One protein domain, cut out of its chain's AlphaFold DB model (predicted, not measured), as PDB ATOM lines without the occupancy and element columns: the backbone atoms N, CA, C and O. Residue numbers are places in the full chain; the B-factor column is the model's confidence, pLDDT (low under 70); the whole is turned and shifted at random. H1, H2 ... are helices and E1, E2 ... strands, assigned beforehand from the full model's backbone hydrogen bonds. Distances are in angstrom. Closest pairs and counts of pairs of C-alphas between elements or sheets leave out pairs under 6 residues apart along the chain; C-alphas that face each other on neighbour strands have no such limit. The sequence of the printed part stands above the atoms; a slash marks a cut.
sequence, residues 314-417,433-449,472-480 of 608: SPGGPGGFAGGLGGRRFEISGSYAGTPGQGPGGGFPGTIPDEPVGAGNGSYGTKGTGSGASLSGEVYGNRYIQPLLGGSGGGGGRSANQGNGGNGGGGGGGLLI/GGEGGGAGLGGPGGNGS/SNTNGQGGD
ATOM      1  N   SER A 314     -14.451  51.322  30.500       86.31
ATOM      2  CA  SER A 314     -14.472  51.995  31.803       86.31
ATOM      3  C   SER A 314     -13.177  51.686  32.559       86.31
ATOM      4  O   SER A 314     -12.938  50.519  32.904       86.31
ATOM      5  N   PRO A 315     -12.303  52.680  32.787       88.94
ATOM      6  CA  PRO A 315     -10.994  52.446  33.372       88.94
ATOM      7  C   PRO A 315     -11.083  51.955  34.821       88.94
ATOM      8  O   PRO A 315     -11.873  52.448  35.620       88.94
ATOM      9  N   GLY A 316     -10.212  51.018  35.198       91.06
ATOM     10  CA  GLY A 316      -9.974  50.728  36.615       91.06
ATOM     11  C   GLY A 316      -9.193  51.854  37.302       91.06
ATOM     12  O   GLY A 316      -8.531  52.654  36.628       91.06
ATOM     13  N   GLY A 317      -9.215  51.885  38.635       94.31
ATOM     14  CA  GLY A 317      -8.336  52.750  39.427       94.31
ATOM     15  C   GLY A 317      -6.850  52.395  39.228       94.31
ATOM     16  O   GLY A 317      -6.538  51.421  38.539       94.31
ATOM     17  N   PRO A 318      -5.890  53.135  39.812       94.69
ATOM     18  CA  PRO A 318      -4.465  52.803  39.692       94.69
ATOM     19  C   PRO A 318      -4.165  51.370  40.159       94.69
ATOM     20  O   PRO A 318      -4.414  51.033  41.314       94.69
ATOM     21  N   GLY A 319      -3.659  50.500  39.284       92.69
ATOM     22  CA  GLY A 319      -3.461  49.073  39.585       92.69
ATOM     23  C   GLY A 319      -4.698  48.184  39.417       92.69
ATOM     24  O   GLY A 319      -4.575  46.966  39.544       92.69
ATOM     25  N   GLY A 320      -5.873  48.767  39.161       94.88
ATOM     26  CA  GLY A 320      -7.134  48.080  38.872       94.88
ATOM     27  C   GLY A 320      -7.368  47.915  37.370       94.88
ATOM     28  O   GLY A 320      -6.844  48.671  36.554       94.88
ATOM     29  N   PHE A 321      -8.155  46.915  36.986       93.56
ATOM     30  CA  PHE A 321      -8.361  46.550  35.582       93.56
ATOM     31  C   PHE A 321      -9.630  47.170  34.990       93.56
ATOM     32  O   PHE A 321     -10.610  47.393  35.698       93.56
ATOM     33  N   ALA A 322      -9.622  47.436  33.682       91.94
ATOM     34  CA  ALA A 322     -10.758  48.042  32.993       91.94
ATOM     35  C   ALA A 322     -11.950  47.080  32.840       91.94
ATOM     36  O   ALA A 322     -11.797  45.854  32.789       91.94
ATOM     37  N   GLY A 323     -13.150  47.648  32.759       91.00
ATOM     38  CA  GLY A 323     -14.369  46.920  32.426       91.00
ATOM     39  C   GLY A 323     -14.437  46.530  30.947       91.00
ATOM     40  O   GLY A 323     -13.778  47.117  30.093       91.00
ATOM     41  N   GLY A 324     -15.247  45.520  30.635       87.69
ATOM     42  CA  GLY A 324     -15.456  45.052  29.268       87.69
ATOM     43  C   GLY A 324     -16.348  45.997  28.461       87.69
ATOM     44  O   GLY A 324     -17.290  46.593  28.982       87.69
ATOM     45  N   LEU A 325     -16.099  46.097  27.160       86.25
ATOM     46  CA  LEU A 325     -16.922  46.848  26.222       86.25
ATOM     47  C   LEU A 325     -18.271  46.167  26.014       86.25
ATOM     48  O   LEU A 325     -18.350  44.969  25.726       86.25
ATOM     49  N   GLY A 326     -19.337  46.955  26.069       85.25
ATOM     50  CA  GLY A 326     -20.652  46.512  25.645       85.25
ATOM     51  C   GLY A 326     -20.655  46.063  24.180       85.25
ATOM     52  O   GLY A 326     -19.931  46.584  23.325       85.25
ATOM     53  N   GLY A 327     -21.498  45.087  23.864       82.00
ATOM     54  CA  GLY A 327     -21.717  44.644  22.497       82.00
ATOM     55  C   GLY A 327     -22.297  45.776  21.652       82.00
ATOM     56  O   GLY A 327     -23.099  46.589  22.117       82.00
ATOM     57  N   ARG A 328     -21.959  45.812  20.365       80.88
ATOM     58  CA  ARG A 328     -22.589  46.741  19.414       80.88
ATOM     59  C   ARG A 328     -23.822  46.135  18.778       80.88
ATOM     60  O   ARG A 328     -23.877  44.918  18.626       80.88
ATOM     61  N   ARG A 329     -24.779  46.982  18.377       79.44
ATOM     62  CA  ARG A 329     -25.988  46.568  17.646       79.44
ATOM     63  C   ARG A 329     -25.644  45.528  16.585       79.44
ATOM     64  O   ARG A 329     -24.752  45.747  15.765       79.44
ATOM     65  N   PHE A 330     -26.388  44.429  16.593       76.56
ATOM     66  CA  PHE A 330     -26.113  43.275  15.739       76.56
ATOM     67  C   PHE A 330     -26.075  43.621  14.246       76.56
ATOM     68  O   PHE A 330     -25.223  43.121  13.523       76.56
ATOM     69  N   GLU A 331     -26.925  44.546  13.793       75.81
ATOM     70  CA  GLU A 331     -26.936  45.045  12.407       75.81
ATOM     71  C   GLU A 331     -25.623  45.742  11.989       75.81
ATOM     72  O   GLU A 331     -25.365  45.900  10.800       75.81
ATOM     73  N   ILE A 332     -24.798  46.158  12.957       74.25
ATOM     74  CA  ILE A 332     -23.523  46.856  12.747       74.25
ATOM     75  C   ILE A 332     -22.334  45.897  12.899       74.25
ATOM     76  O   ILE A 332     -21.397  45.957  12.109       74.25
ATOM     77  N   SER A 333     -22.339  45.039  13.921       73.88
ATOM     78  CA  SER A 333     -21.205  44.161  14.268       73.88
ATOM     79  C   SER A 333     -21.336  42.724  13.765       73.88
ATOM     80  O   SER A 333     -20.342  42.002  13.736       73.88
ATOM     81  N   GLY A 334     -22.548  42.268  13.444       73.88
ATOM     82  CA  GLY A 334     -22.852  40.857  13.198       73.88
ATOM     83  C   GLY A 334     -22.769  39.962  14.444       73.88
ATOM     84  O   GLY A 334     -22.826  38.742  14.312       73.88
ATOM     85  N   SER A 335     -22.624  40.537  15.645       77.25
ATOM     86  CA  SER A 335     -22.523  39.804  16.914       77.25
ATOM     87  C   SER A 335     -23.197  40.559  18.059       77.25
ATOM     88  O   SER A 335     -23.061  41.778  18.174       77.25
ATOM     89  N   TYR A 336     -23.897  39.824  18.926       78.50
ATOM     90  CA  TYR A 336     -24.489  40.378  20.146       78.50
ATOM     91  C   TYR A 336     -23.491  40.485  21.302       78.50
ATOM     92  O   TYR A 336     -23.814  41.078  22.325       78.50
ATOM     93  N   ALA A 337     -22.297  39.908  21.166       82.75
ATOM     94  CA  ALA A 337     -21.371  39.761  22.277       82.75
ATOM     95  C   ALA A 337     -20.724  41.089  22.700       82.75
ATOM     96  O   ALA A 337     -20.237  41.844  21.854       82.75
ATOM     97  N   GLY A 338     -20.689  41.333  24.011       83.12
ATOM     98  CA  GLY A 338     -19.726  42.247  24.629       83.12
ATOM     99  C   GLY A 338     -18.355  41.589  24.803       83.12
ATOM    100  O   GLY A 338     -18.153  40.432  24.422       83.12
ATOM    101  N   THR A 339     -17.405  42.310  25.393       84.25
ATOM    102  CA  THR A 339     -16.087  41.767  25.754       84.25
ATOM    103  C   THR A 339     -16.023  41.420  27.245       84.25
ATOM    104  O   THR A 339     -16.764  41.989  28.050       84.25
ATOM    105  N   PRO A 340     -15.201  40.435  27.648       85.81
ATOM    106  CA  PRO A 340     -14.957  40.173  29.062       85.81
ATOM    107  C   PRO A 340     -14.339  41.392  29.750       85.81
ATOM    108  O   PRO A 340     -13.621  42.170  29.120       85.81
ATOM    109  N   GLY A 341     -14.572  41.510  31.054       89.00
ATOM    110  CA  GLY A 341     -13.831  42.432  31.903       89.00
ATOM    111  C   GLY A 341     -12.359  42.041  31.962       89.00
ATOM    112  O   GLY A 341     -12.003  40.861  31.828       89.00
ATOM    113  N   GLN A 342     -11.491  43.028  32.149       88.75
ATOM    114  CA  GLN A 342     -10.062  42.788  32.275       88.75
ATOM    115  C   GLN A 342      -9.691  42.379  33.707       88.75
ATOM    116  O   GLN A 342     -10.449  42.566  34.660       88.75
ATOM    117  N   GLY A 343      -8.481  41.835  33.849       86.12
ATOM    118  CA  GLY A 343      -7.942  41.336  35.113       86.12
ATOM    119  C   GLY A 343      -8.215  39.850  35.385       86.12
ATOM    120  O   GLY A 343      -9.018  39.232  34.682       86.12
ATOM    121  N   PRO A 344      -7.535  39.251  36.385       83.62
ATOM    122  CA  PRO A 344      -7.602  37.810  36.659       83.62
ATOM    123  C   PRO A 344      -8.992  37.310  37.069       83.62
ATOM    124  O   PRO A 344      -9.314  36.146  36.850       83.62
ATOM    125  N   GLY A 345      -9.812  38.186  37.650       87.75
ATOM    126  CA  GLY A 345     -11.198  37.905  38.019       87.75
ATOM    127  C   GLY A 345     -12.196  38.684  37.174       87.75
ATOM    128  O   GLY A 345     -13.265  39.027  37.674       87.75
ATOM    129  N   GLY A 346     -11.833  39.032  35.937       89.75
ATOM    130  CA  GLY A 346     -12.679  39.799  35.030       89.75
ATOM    131  C   GLY A 346     -14.028  39.127  34.774       89.75
ATOM    132  O   GLY A 346     -14.112  37.913  34.585       89.75
ATOM    133  N   GLY A 347     -15.098  39.919  34.774       88.88
ATOM    134  CA  GLY A 347     -16.449  39.419  34.543       88.88
ATOM    135  C   GLY A 347     -16.651  38.856  33.132       88.88
ATOM    136  O   GLY A 347     -16.091  39.365  32.157       88.88
ATOM    137  N   PHE A 348     -17.470  37.812  32.996       86.88
ATOM    138  CA  PHE A 348     -17.760  37.206  31.693       86.88
ATOM    139  C   PHE A 348     -18.623  38.128  30.809       86.88
ATOM    140  O   PHE A 348     -19.486  38.842  31.329       86.88
ATOM    141  N   PRO A 349     -18.443  38.116  29.475       85.31
ATOM    142  CA  PRO A 349     -19.234  38.944  28.571       85.31
ATOM    143  C   PRO A 349     -20.684  38.467  28.483       85.31
ATOM    144  O   PRO A 349     -20.970  37.271  28.564       85.31
ATOM    145  N   GLY A 350     -21.604  39.389  28.204       83.69
ATOM    146  CA  GLY A 350     -22.933  39.022  27.719       83.69
ATOM    147  C   GLY A 350     -22.857  38.580  26.255       83.69
ATOM    148  O   GLY A 350     -22.363  39.337  25.424       83.69
ATOM    149  N   THR A 351     -23.353  37.383  25.922       76.81
ATOM    150  CA  THR A 351     -23.169  36.779  24.582       76.81
ATOM    151  C   THR A 351     -24.453  36.356  23.865       76.81
ATOM    152  O   THR A 351     -24.440  36.221  22.642       76.81
ATOM    153  N   ILE A 352     -25.566  36.162  24.578       69.31
ATOM    154  CA  ILE A 352     -26.777  35.544  24.016       69.31
ATOM    155  C   ILE A 352     -27.879  36.593  23.806       69.31
ATOM    156  O   ILE A 352     -28.266  37.230  24.783       69.31
ATOM    157  N   PRO A 353     -28.428  36.767  22.588       63.94
ATOM    158  CA  PRO A 353     -29.555  37.671  22.349       63.94
ATOM    159  C   PRO A 353     -30.785  37.290  23.189       63.94
ATOM    160  O   PRO A 353     -31.064  36.113  23.383       63.94
ATOM    161  N   ASP A 354     -31.515  38.295  23.680       55.34
ATOM    162  CA  ASP A 354     -32.785  38.158  24.422       55.34
ATOM    163  C   ASP A 354     -32.753  37.387  25.762       55.34
ATOM    164  O   ASP A 354     -33.784  37.267  26.423       55.34
ATOM    165  N   GLU A 355     -31.585  36.942  26.237       59.09
ATOM    166  CA  GLU A 355     -31.440  36.434  27.607       59.09
ATOM    167  C   GLU A 355     -31.644  37.571  28.623       59.09
ATOM    168  O   GLU A 355     -31.049  38.631  28.464       59.09
ATOM    169  N   PRO A 356     -32.423  37.406  29.704       54.56
ATOM    170  CA  PRO A 356     -32.701  38.482  30.662       54.56
ATOM    171  C   PRO A 356     -31.467  38.950  31.460       54.56
ATOM    172  O   PRO A 356     -31.567  39.888  32.246       54.56
ATOM    173  N   VAL A 357     -30.309  38.314  31.274       62.88
ATOM    174  CA  VAL A 357     -29.127  38.442  32.130       62.88
ATOM    175  C   VAL A 357     -28.054  39.367  31.563       62.88
ATOM    176  O   VAL A 357     -27.656  39.254  30.404       62.88
ATOM    177  N   GLY A 358     -27.584  40.296  32.398       72.00
ATOM    178  CA  GLY A 358     -26.431  41.157  32.127       72.00
ATOM    179  C   GLY A 358     -25.109  40.395  32.045       72.00
ATOM    180  O   GLY A 358     -25.062  39.169  32.171       72.00
ATOM    181  N   ALA A 359     -24.026  41.130  31.819       85.25
ATOM    182  CA  ALA A 359     -22.685  40.564  31.884       85.25
ATOM    183  C   ALA A 359     -22.275  40.197  33.320       85.25
ATOM    184  O   ALA A 359     -22.855  40.674  34.295       85.25
ATOM    185  N   GLY A 360     -21.289  39.311  33.440       88.44
ATOM    186  CA  GLY A 360     -20.768  38.848  34.721       88.44
ATOM    187  C   GLY A 360     -20.032  39.948  35.480       88.44
ATOM    188  O   GLY A 360     -19.405  40.822  34.880       88.44
ATOM    189  N   ASN A 361     -20.070  39.884  36.808       92.19
ATOM    190  CA  ASN A 361     -19.369  40.832  37.672       92.19
ATOM    191  C   ASN A 361     -17.898  40.429  37.858       92.19
ATOM    192  O   ASN A 361     -17.560  39.240  37.825       92.19
ATOM    193  N   GLY A 362     -17.033  41.422  38.061       92.88
ATOM    194  CA  GLY A 362     -15.638  41.214  38.435       92.88
ATOM    195  C   GLY A 362     -15.516  40.641  39.849       92.88
ATOM    196  O   GLY A 362     -16.383  40.858  40.700       92.88
ATOM    197  N   SER A 363     -14.423  39.931  40.120       94.12
ATOM    198  CA  SER A 363     -14.159  39.278  41.408       94.12
ATOM    199  C   SER A 363     -12.733  39.539  41.877       94.12
ATOM    200  O   SER A 363     -11.800  39.118  41.217       94.12
ATOM    201  N   TYR A 364     -12.542  40.127  43.053       94.44
ATOM    202  CA  TYR A 364     -11.260  40.185  43.765       94.44
ATOM    203  C   TYR A 364     -11.563  39.969  45.235       94.44
ATOM    204  O   TYR A 364     -12.523  40.550  45.711       94.44
ATOM    205  N   GLY A 365     -10.807  39.130  45.945       91.56
ATOM    206  CA  GLY A 365     -11.045  38.820  47.361       91.56
ATOM    207  C   GLY A 365     -12.287  37.955  47.638       91.56
ATOM    208  O   GLY A 365     -12.207  36.959  48.364       91.56
ATOM    209  N   THR A 366     -13.421  38.301  47.042       93.31
ATOM    210  CA  THR A 366     -14.675  37.546  47.049       93.31
ATOM    211  C   THR A 366     -15.232  37.428  45.631       93.31
ATOM    212  O   THR A 366     -14.782  38.113  44.709       93.31
ATOM    213  N   LYS A 367     -16.183  36.508  45.433       91.88
ATOM    214  CA  LYS A 367     -16.832  36.322  44.132       91.88
ATOM    215  C   LYS A 367     -17.906  37.387  43.952       91.88
ATOM    216  O   LYS A 367     -18.733  37.554  44.847       91.88
ATOM    217  N   GLY A 368     -17.921  38.054  42.799       88.19
ATOM    218  CA  GLY A 368     -19.029  38.931  42.428       88.19
ATOM    219  C   GLY A 368     -20.358  38.173  42.455       88.19
ATOM    220  O   GLY A 368     -20.422  36.984  42.129       88.19
ATOM    221  N   THR A 369     -21.430  38.847  42.844       81.94
ATOM    222  CA  THR A 369     -22.774  38.274  42.961       81.94
ATOM    223  C   THR A 369     -23.669  38.866  41.882       81.94
ATOM    224  O   THR A 369     -23.711  40.076  41.727       81.94
ATOM    225  N   GLY A 370     -24.364  38.047  41.096       63.75
ATOM    226  CA  GLY A 370     -25.228  38.519  40.011       63.75
ATOM    227  C   GLY A 370     -26.385  37.561  39.763       63.75
ATOM    228  O   GLY A 370     -26.293  36.370  40.070       63.75
ATOM    229  N   SER A 371     -27.504  38.079  39.254       49.81
ATOM    230  CA  SER A 371     -28.703  37.281  38.999       49.81
ATOM    231  C   SER A 371     -28.614  36.553  37.651       49.81
ATOM    232  O   SER A 371     -28.728  37.198  36.615       49.81
ATOM    233  N   GLY A 372     -28.481  35.220  37.658       50.62
ATOM    234  CA  GLY A 372     -28.752  34.343  36.505       50.62
ATOM    235  C   GLY A 372     -27.540  33.597  35.911       50.62
ATOM    236  O   GLY A 372     -26.587  33.315  36.625       50.62
ATOM    237  N   ALA A 373     -27.613  33.190  34.633       46.19
ATOM    238  CA  ALA A 373     -26.679  32.248  33.986       46.19
ATOM    239  C   ALA A 373     -25.278  32.810  33.644       46.19
ATOM    240  O   ALA A 373     -24.388  32.040  33.281       46.19
ATOM    241  N   SER A 374     -25.069  34.125  33.755       60.12
ATOM    242  CA  SER A 374     -23.764  34.762  33.538       60.12
ATOM    243  C   SER A 374     -22.869  34.549  34.758       60.12
ATOM    244  O   SER A 374     -23.204  34.966  35.867       60.12
ATOM    245  N   LEU A 375     -21.726  33.893  34.563       70.50
ATOM    246  CA  LEU A 375     -20.779  33.625  35.640       70.50
ATOM    247  C   LEU A 375     -20.029  34.914  36.001       70.50
ATOM    248  O   LEU A 375     -19.645  35.686  35.128       70.50
ATOM    249  N   SER A 376     -19.823  35.169  37.291       82.69
ATOM    250  CA  SER A 376     -18.819  36.142  37.740       82.69
ATOM    251  C   SER A 376     -17.422  35.586  37.479       82.69
ATOM    252  O   SER A 376     -17.249  34.364  37.465       82.69
ATOM    253  N   GLY A 377     -16.430  36.466  37.329       78.19
ATOM    254  CA  GLY A 377     -15.035  36.040  37.215       78.19
ATOM    255  C   GLY A 377     -14.585  35.215  38.427       78.19
ATOM    256  O   GLY A 377     -15.212  35.248  39.496       78.19
ATOM    257  N   GLU A 378     -13.506  34.452  38.271       83.69
ATOM    258  CA  GLU A 378     -12.955  33.672  39.380       83.69
ATOM    259  C   GLU A 378     -12.297  34.566  40.434       83.69
ATOM    260  O   GLU A 378     -11.818  35.667  40.156       83.69
ATOM    261  N   VAL A 379     -12.322  34.111  41.687       86.94
ATOM    262  CA  VAL A 379     -11.764  34.885  42.800       86.94
ATOM    263  C   VAL A 379     -10.247  34.802  42.754       86.94
ATOM    264  O   VAL A 379      -9.687  33.712  42.778       86.94
ATOM    265  N   TYR A 380      -9.582  35.954  42.773       86.00
ATOM    266  CA  TYR A 380      -8.132  36.044  42.925       86.00
ATOM    267  C   TYR A 380      -7.753  36.961  44.090       86.00
ATOM    268  O   TYR A 380      -8.591  37.646  44.687       86.00
ATOM    269  N   GLY A 381      -6.459  36.969  44.409       83.12
ATOM    270  CA  GLY A 381      -5.906  37.741  45.513       83.12
ATOM    271  C   GLY A 381      -5.960  36.997  46.842       83.12
ATOM    272  O   GLY A 381      -6.936  36.336  47.197       83.12
ATOM    273  N   ASN A 382      -4.898  37.144  47.624       81.88
ATOM    274  CA  ASN A 382      -4.790  36.527  48.941       81.88
ATOM    275  C   ASN A 382      -4.930  37.567  50.064       81.88
ATOM    276  O   ASN A 382      -4.846  38.776  49.856       81.88
ATOM    277  N   ARG A 383      -5.109  37.081  51.295       82.81
ATOM    278  CA  ARG A 383      -5.221  37.908  52.514       82.81
ATOM    279  C   ARG A 383      -3.959  38.710  52.871       82.81
ATOM    280  O   ARG A 383      -3.987  39.487  53.820       82.81
ATOM    281  N   TYR A 384      -2.835  38.463  52.205       82.25
ATOM    282  CA  TYR A 384      -1.590  39.206  52.410       82.25
ATOM    283  C   TYR A 384      -1.459  40.381  51.440       82.25
ATOM    284  O   TYR A 384      -0.622  41.247  51.675       82.25
ATOM    285  N   ILE A 385      -2.311  40.441  50.405       87.44
ATOM    286  CA  ILE A 385      -2.259  41.452  49.341       87.44
ATOM    287  C   ILE A 385      -0.851  41.459  48.714       87.44
ATOM    288  O   ILE A 385      -0.170  42.480  48.627       87.44
ATOM    289  N   GLN A 386      -0.372  40.256  48.373       78.31
ATOM    290  CA  GLN A 386       0.934  40.032  47.753       78.31
ATOM    291  C   GLN A 386       0.804  39.089  46.543       78.31
ATOM    292  O   GLN A 386       0.398  37.943  46.736       78.31
ATOM    293  N   PRO A 387       1.158  39.531  45.322       79.12
ATOM    294  CA  PRO A 387       1.535  40.908  44.980       79.12
ATOM    295  C   PRO A 387       0.386  41.900  45.239       79.12
ATOM    296  O   PRO A 387      -0.774  41.501  45.363       79.12
ATOM    297  N   LEU A 388       0.718  43.188  45.371       87.25
ATOM    298  CA  LEU A 388      -0.297  44.238  45.451       87.25
ATOM    299  C   LEU A 388      -0.981  44.339  44.088       87.25
ATOM    300  O   LEU A 388      -0.316  44.595  43.090       87.25
ATOM    301  N   LEU A 389      -2.291  44.119  44.058       84.94
ATOM    302  CA  LEU A 389      -3.121  44.171  42.857       84.94
ATOM    303  C   LEU A 389      -4.389  44.970  43.166       84.94
ATOM    304  O   LEU A 389      -4.892  44.915  44.293       84.94
ATOM    305  N   GLY A 390      -4.902  45.686  42.168       93.94
ATOM    306  CA  GLY A 390      -6.258  46.223  42.199       93.94
ATOM    307  C   GLY A 390      -7.302  45.167  41.828       93.94
ATOM    308  O   GLY A 390      -6.987  43.998  41.577       93.94
ATOM    309  N   GLY A 391      -8.558  45.599  41.809       96.38
ATOM    310  CA  GLY A 391      -9.736  44.830  41.438       96.38
ATOM    311  C   GLY A 391      -9.858  44.618  39.932       96.38
ATOM    312  O   GLY A 391      -9.249  45.331  39.135       96.38
ATOM    313  N   SER A 392     -10.659  43.629  39.539       94.88
ATOM    314  CA  SER A 392     -10.950  43.295  38.144       94.88
ATOM    315  C   SER A 392     -12.210  43.987  37.640       94.88
ATOM    316  O   SER A 392     -13.140  44.243  38.409       94.88
ATOM    317  N   GLY A 393     -12.256  44.256  36.337       94.12
ATOM    318  CA  GLY A 393     -13.408  44.886  35.704       94.12
ATOM    319  C   GLY A 393     -14.588  43.930  35.528       94.12
ATOM    320  O   GLY A 393     -14.429  42.708  35.430       94.12
ATOM    321  N   GLY A 394     -15.793  44.487  35.462       92.12
ATOM    322  CA  GLY A 394     -16.996  43.752  35.080       92.12
ATOM    323  C   GLY A 394     -17.041  43.466  33.579       92.12
ATOM    324  O   GLY A 394     -16.376  44.131  32.787       92.12
ATOM    325  N   GLY A 395     -17.813  42.464  33.162       89.00
ATOM    326  CA  GLY A 395     -17.984  42.135  31.747       89.00
ATOM    327  C   GLY A 395     -18.824  43.167  30.995       89.00
ATOM    328  O   GLY A 395     -19.679  43.835  31.572       89.00
ATOM    329  N   GLY A 396     -18.623  43.270  29.688       88.69
ATOM    330  CA  GLY A 396     -19.455  44.071  28.801       88.69
ATOM    331  C   GLY A 396     -20.770  43.372  28.472       88.69
ATOM    332  O   GLY A 396     -20.803  42.187  28.122       88.69
ATOM    333  N   GLY A 397     -21.873  44.106  28.591       86.75
ATOM    334  CA  GLY A 397     -23.218  43.625  28.308       86.75
ATOM    335  C   GLY A 397     -23.410  43.272  26.835       86.75
ATOM    336  O   GLY A 397     -22.752  43.818  25.955       86.75
ATOM    337  N   ARG A 398     -24.339  42.365  26.538       84.56
ATOM    338  CA  ARG A 398     -24.711  42.042  25.150       84.56
ATOM    339  C   ARG A 398     -25.421  43.215  24.466       84.56
ATOM    340  O   ARG A 398     -26.109  43.991  25.127       84.56
ATOM    341  N   SER A 399     -25.367  43.288  23.145       83.19
ATOM    342  CA  SER A 399     -26.248  44.170  22.376       83.19
ATOM    343  C   SER A 399     -27.612  43.542  22.092       83.19
ATOM    344  O   SER A 399     -27.860  42.369  22.376       83.19
ATOM    345  N   ALA A 400     -28.494  44.335  21.491       79.19
ATOM    346  CA  ALA A 400     -29.729  43.901  20.857       79.19
ATOM    347  C   ALA A 400     -29.825  44.501  19.442       79.19
ATOM    348  O   ALA A 400     -29.043  45.371  19.048       79.19
ATOM    349  N   ASN A 401     -30.835  44.098  18.668       77.19
ATOM    350  CA  ASN A 401     -31.078  44.688  17.343       77.19
ATOM    351  C   ASN A 401     -31.339  46.205  17.416       77.19
ATOM    352  O   ASN A 401     -30.990  46.951  16.499       77.19
ATOM    353  N   GLN A 402     -31.895  46.681  18.533       75.25
ATOM    354  CA  GLN A 402     -32.316  48.072  18.723       75.25
ATOM    355  C   GLN A 402     -31.404  48.884  19.661       75.25
ATOM    356  O   GLN A 402     -31.639  50.076  19.827       75.25
ATOM    357  N   GLY A 403     -30.361  48.289  20.255       76.19
ATOM    358  CA  GLY A 403     -29.507  48.980  21.231       76.19
ATOM    359  C   GLY A 403     -28.144  48.319  21.442       76.19
ATOM    360  O   GLY A 403     -27.985  47.121  21.217       76.19
ATOM    361  N   ASN A 404     -27.152  49.113  21.845       83.38
ATOM    362  CA  ASN A 404     -25.848  48.602  22.275       83.38
ATOM    363  C   ASN A 404     -25.949  48.024  23.695       83.38
ATOM    364  O   ASN A 404     -26.857  48.380  24.440       83.38
ATOM    365  N   GLY A 405     -25.023  47.139  24.055       83.50
ATOM    366  CA  GLY A 405     -24.822  46.708  25.434       83.50
ATOM    367  C   GLY A 405     -24.110  47.775  26.256       83.50
ATOM    368  O   GLY A 405     -23.435  48.643  25.701       83.50
ATOM    369  N   GLY A 406     -24.263  47.701  27.573       85.06
ATOM    370  CA  GLY A 406     -23.574  48.583  28.511       85.06
ATOM    371  C   GLY A 406     -22.153  48.098  28.772       85.06
ATOM    372  O   GLY A 406     -21.894  46.893  28.739       85.06
ATOM    373  N   ASN A 407     -21.233  49.017  29.037       86.69
ATOM    374  CA  ASN A 407     -19.877  48.661  29.440       86.69
ATOM    375  C   ASN A 407     -19.867  48.107  30.866       86.69
ATOM    376  O   ASN A 407     -20.677  48.509  31.702       86.69
ATOM    377  N   GLY A 408     -18.950  47.192  31.154       89.50
ATOM    378  CA  GLY A 408     -18.669  46.792  32.524       89.50
ATOM    379  C   GLY A 408     -17.977  47.915  33.295       89.50
ATOM    380  O   GLY A 408     -17.282  48.726  32.692       89.50
ATOM    381  N   GLY A 409     -18.159  47.956  34.613       91.88
ATOM    382  CA  GLY A 409     -17.458  48.896  35.489       91.88
ATOM    383  C   GLY A 409     -15.989  48.512  35.692       91.88
ATOM    384  O   GLY A 409     -15.636  47.326  35.653       91.88
ATOM    385  N   GLY A 410     -15.130  49.504  35.906       93.88
ATOM    386  CA  GLY A 410     -13.712  49.315  36.207       93.88
ATOM    387  C   GLY A 410     -13.482  48.728  37.602       93.88
ATOM    388  O   GLY A 410     -14.266  48.934  38.525       93.88
ATOM    389  N   GLY A 411     -12.400  47.977  37.786       96.75
ATOM    390  CA  GLY A 411     -11.992  47.485  39.100       96.75
ATOM    391  C   GLY A 411     -11.300  48.565  39.937       96.75
ATOM    392  O   GLY A 411     -10.566  49.397  39.400       96.75
ATOM    393  N   GLY A 412     -11.500  48.535  41.256       97.62
ATOM    394  CA  GLY A 412     -10.863  49.480  42.181       97.62
ATOM    395  C   GLY A 412      -9.335  49.360  42.216       97.62
ATOM    396  O   GLY A 412      -8.771  48.316  41.888       97.62
ATOM    397  N   GLY A 413      -8.632  50.415  42.612       97.75
ATOM    398  CA  GLY A 413      -7.169  50.466  42.588       97.75
ATOM    399  C   GLY A 413      -6.453  49.644  43.670       97.75
ATOM    400  O   GLY A 413      -7.048  49.052  44.569       97.75
ATOM    401  N   GLY A 414      -5.127  49.597  43.576       96.94
ATOM    402  CA  GLY A 414      -4.235  49.025  44.579       96.94
ATOM    403  C   GLY A 414      -3.442  50.116  45.300       96.94
ATOM    404  O   GLY A 414      -2.855  50.977  44.646       96.94
ATOM    405  N   LEU A 415      -3.370  50.057  46.630       97.81
ATOM    406  CA  LEU A 415      -2.616  50.994  47.464       97.81
ATOM    407  C   LEU A 415      -1.806  50.273  48.543       97.81
ATOM    408  O   LEU A 415      -2.341  49.474  49.311       97.81
ATOM    409  N   LEU A 416      -0.532  50.640  48.657       95.88
ATOM    410  CA  LEU A 416       0.297  50.415  49.835       95.88
ATOM    411  C   LEU A 416       0.760  51.761  50.388       95.88
ATOM    412  O   LEU A 416       1.424  52.516  49.682       95.88
ATOM    413  N   ILE A 417       0.486  52.014  51.665       97.00
ATOM    414  CA  ILE A 417       1.158  53.065  52.435       97.00
ATOM    415  C   ILE A 417       1.968  52.387  53.533       97.00
ATOM    416  O   ILE A 417       1.411  51.678  54.374       97.00
ATOM    417  N   GLY A 433     -14.949  49.194  43.276       93.38
ATOM    418  CA  GLY A 433     -15.231  48.918  41.869       93.38
ATOM    419  C   GLY A 433     -16.341  49.822  41.333       93.38
ATOM    420  O   GLY A 433     -17.242  50.191  42.082       93.38
ATOM    421  N   GLY A 434     -16.298  50.126  40.039       91.75
ATOM    422  CA  GLY A 434     -17.339  50.877  39.344       91.75
ATOM    423  C   GLY A 434     -18.585  50.034  39.063       91.75
ATOM    424  O   GLY A 434     -18.522  48.803  38.917       91.75
ATOM    425  N   GLU A 435     -19.733  50.690  38.967       91.69
ATOM    426  CA  GLU A 435     -20.996  50.074  38.572       91.69
ATOM    427  C   GLU A 435     -20.991  49.688  37.089       91.69
ATOM    428  O   GLU A 435     -20.361  50.324  36.252       91.69
ATOM    429  N   GLY A 436     -21.710  48.628  36.726       85.94
ATOM    430  CA  GLY A 436     -21.926  48.275  35.322       85.94
ATOM    431  C   GLY A 436     -22.906  49.230  34.633       85.94
ATOM    432  O   GLY A 436     -23.940  49.589  35.199       85.94
ATOM    433  N   GLY A 437     -22.623  49.592  33.383       82.88
ATOM    434  CA  GLY A 437     -23.402  50.554  32.611       82.88
ATOM    435  C   GLY A 437     -24.777  50.031  32.202       82.88
ATOM    436  O   GLY A 437     -24.935  48.882  31.773       82.88
ATOM    437  N   GLY A 438     -25.791  50.892  32.302       75.38
ATOM    438  CA  GLY A 438     -27.163  50.588  31.890       75.38
ATOM    439  C   GLY A 438     -27.363  50.720  30.378       75.38
ATOM    440  O   GLY A 438     -27.005  51.730  29.796       75.38
ATOM    441  N   ALA A 439     -27.986  49.735  29.729       63.22
ATOM    442  CA  ALA A 439     -27.958  49.605  28.264       63.22
ATOM    443  C   ALA A 439     -29.296  49.865  27.538       63.22
ATOM    444  O   ALA A 439     -29.434  49.586  26.344       63.22
ATOM    445  N   GLY A 440     -30.325  50.349  28.241       68.94
ATOM    446  CA  GLY A 440     -31.672  50.497  27.676       68.94
ATOM    447  C   GLY A 440     -32.240  49.159  27.175       68.94
ATOM    448  O   GLY A 440     -32.621  48.317  27.981       68.94
ATOM    449  N   LEU A 441     -32.315  48.980  25.848       68.31
ATOM    450  CA  LEU A 441     -32.778  47.742  25.193       68.31
ATOM    451  C   LEU A 441     -31.675  46.676  25.015       68.31
ATOM    452  O   LEU A 441     -31.986  45.551  24.627       68.31
ATOM    453  N   GLY A 442     -30.403  47.015  25.250       72.62
ATOM    454  CA  GLY A 442     -29.301  46.053  25.350       72.62
ATOM    455  C   GLY A 442     -29.178  45.444  26.751       72.62
ATOM    456  O   GLY A 442     -29.914  45.794  27.672       72.62
ATOM    457  N   GLY A 443     -28.232  44.521  26.929       81.25
ATOM    458  CA  GLY A 443     -27.912  43.958  28.242       81.25
ATOM    459  C   GLY A 443     -27.014  44.886  29.066       81.25
ATOM    460  O   GLY A 443     -26.093  45.473  28.492       81.25
ATOM    461  N   PRO A 444     -27.232  45.013  30.389       86.00
ATOM    462  CA  PRO A 444     -26.368  45.820  31.244       86.00
ATOM    463  C   PRO A 444     -24.968  45.206  31.359       86.00
ATOM    464  O   PRO A 444     -24.803  43.980  31.267       86.00
ATOM    465  N   GLY A 445     -23.972  46.065  31.565       87.81
ATOM    466  CA  GLY A 445     -22.622  45.644  31.926       87.81
ATOM    467  C   GLY A 445     -22.560  45.091  33.350       87.81
ATOM    468  O   GLY A 445     -23.435  45.355  34.177       87.81
ATOM    469  N   GLY A 446     -21.528  44.304  33.629       90.19
ATOM    470  CA  GLY A 446     -21.224  43.808  34.965       90.19
ATOM    471  C   GLY A 446     -20.500  44.860  35.799       90.19
ATOM    472  O   GLY A 446     -19.821  45.734  35.268       90.19
ATOM    473  N   ASN A 447     -20.613  44.762  37.115       92.31
ATOM    474  CA  ASN A 447     -19.920  45.629  38.061       92.31
ATOM    475  C   ASN A 447     -18.454  45.201  38.237       92.31
ATOM    476  O   ASN A 447     -18.155  44.002  38.226       92.31
ATOM    477  N   GLY A 448     -17.552  46.162  38.433       95.12
ATOM    478  CA  GLY A 448     -16.157  45.910  38.793       95.12
ATOM    479  C   GLY A 448     -16.007  45.492  40.258       95.12
ATOM    480  O   GLY A 448     -16.834  45.835  41.106       95.12
ATOM    481  N   SER A 449     -14.961  44.734  40.585       97.25
ATOM    482  CA  SER A 449     -14.658  44.380  41.976       97.25
ATOM    483  C   SER A 449     -13.906  45.499  42.694       97.25
ATOM    484  O   SER A 449     -13.191  46.284  42.068       97.25
ATOM    485  N   SER A 472     -21.946  48.207  42.806       87.12
ATOM    486  CA  SER A 472     -23.236  47.614  43.152       87.12
ATOM    487  C   SER A 472     -24.365  48.313  42.429       87.12
ATOM    488  O   SER A 472     -24.630  49.477  42.683       87.12
ATOM    489  N   ASN A 473     -25.126  47.570  41.638       78.44
ATOM    490  CA  ASN A 473     -26.344  48.076  41.022       78.44
ATOM    491  C   ASN A 473     -27.489  47.068  41.192       78.44
ATOM    492  O   ASN A 473     -27.384  46.055  41.885       78.44
ATOM    493  N   THR A 474     -28.623  47.333  40.553       73.69
ATOM    494  CA  THR A 474     -29.806  46.463  40.632       73.69
ATOM    495  C   THR A 474     -29.588  45.051  40.069       73.69
ATOM    496  O   THR A 474     -30.403  44.173  40.343       73.69
ATOM    497  N   ASN A 475     -28.508  44.811  39.318       71.06
ATOM    498  CA  ASN A 475     -28.199  43.525  38.685       71.06
ATOM    499  C   ASN A 475     -27.235  42.655  39.511       71.06
ATOM    500  O   ASN A 475     -26.985  41.498  39.158       71.06
ATOM    501  N   GLY A 476     -26.697  43.194  40.607       83.44
ATOM    502  CA  GLY A 476     -25.772  42.499  41.490       83.44
ATOM    503  C   GLY A 476     -24.631  43.391  41.963       83.44
ATOM    504  O   GLY A 476     -24.667  44.609  41.807       83.44
ATOM    505  N   GLN A 477     -23.605  42.756  42.518       89.88
ATOM    506  CA  GLN A 477     -22.442  43.414  43.092       89.88
ATOM    507  C   GLN A 477     -21.145  42.771  42.588       89.88
ATOM    508  O   GLN A 477     -21.061  41.548  42.440       89.88
ATOM    509  N   GLY A 478     -20.117  43.578  42.335       92.88
ATOM    510  CA  GLY A 478     -18.743  43.108  42.179       92.88
ATOM    511  C   GLY A 478     -18.234  42.419  43.444       92.88
ATOM    512  O   GLY A 478     -18.795  42.576  44.525       92.88
ATOM    513  N   GLY A 479     -17.164  41.637  43.330       95.19
ATOM    514  CA  GLY A 479     -16.499  41.097  44.515       95.19
ATOM    515  C   GLY A 479     -15.943  42.226  45.388       95.19
ATOM    516  O   GLY A 479     -15.323  43.157  44.882       95.19
ATOM    517  N   ASP A 480     -16.139  42.137  46.698       95.88
ATOM    518  CA  ASP A 480     -15.444  42.979  47.668       95.88
ATOM    519  C   ASP A 480     -13.974  42.591  47.747       95.88
ATOM    520  O   ASP A 480     -13.664  41.409  47.931       95.88
TER     521      ASP A 480
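AT A GLANCE: This is residues 314 to 417, 433 to 449 and 472 to 480 of the 608 residues of an uncharacterized protein of Candidatus Omnitrophica bacterium (UniProt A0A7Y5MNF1). Little regular structure is here: the chain folds back and forth in long unnamed runs, side by side along a rod, with H1 at one end and E1 at the other. The printed part has 130 residues, with one named helix, then one named strand; these hold only 8 residues, class mixed. It is compact, radius of gyration of the C-alphas 13.6 A, spanning 49 by 24 by 19 A.

IN THESE COORDINATES: Start at residues 314 to 329, which have no named element. Find C-alpha 330 at (-26.113, 43.275, 15.739), where H1, residues 330 to 333, begins. E1, residues 414 to 417, runs 10.4 A to C-alpha 417 at (1.158, 53.065, 52.435).

HOW THE PARTS SIT: H1 and E1 are apart. E1 pairs with no named strand. Look at residues 476 to 477, paired antiparallel with 369 to 370 and with 472 to 473. H1 is too short for an O i to N i+4 pair; its one O i to N i+3 pair is within hydrogen-bond range.

THE WHOLE: The C-alphas farthest apart, of Glu 331 and Ile 417, are 49.6 A apart. H1 to E1 is a long link of 80 residues. Residues 418 to 432 and 450 to 471 are not printed; the C-alpha gaps are 19.9 A and 9.2 A. Confidence is under 70 at residues 352 to 357, 370 to 374 and 439 to 441.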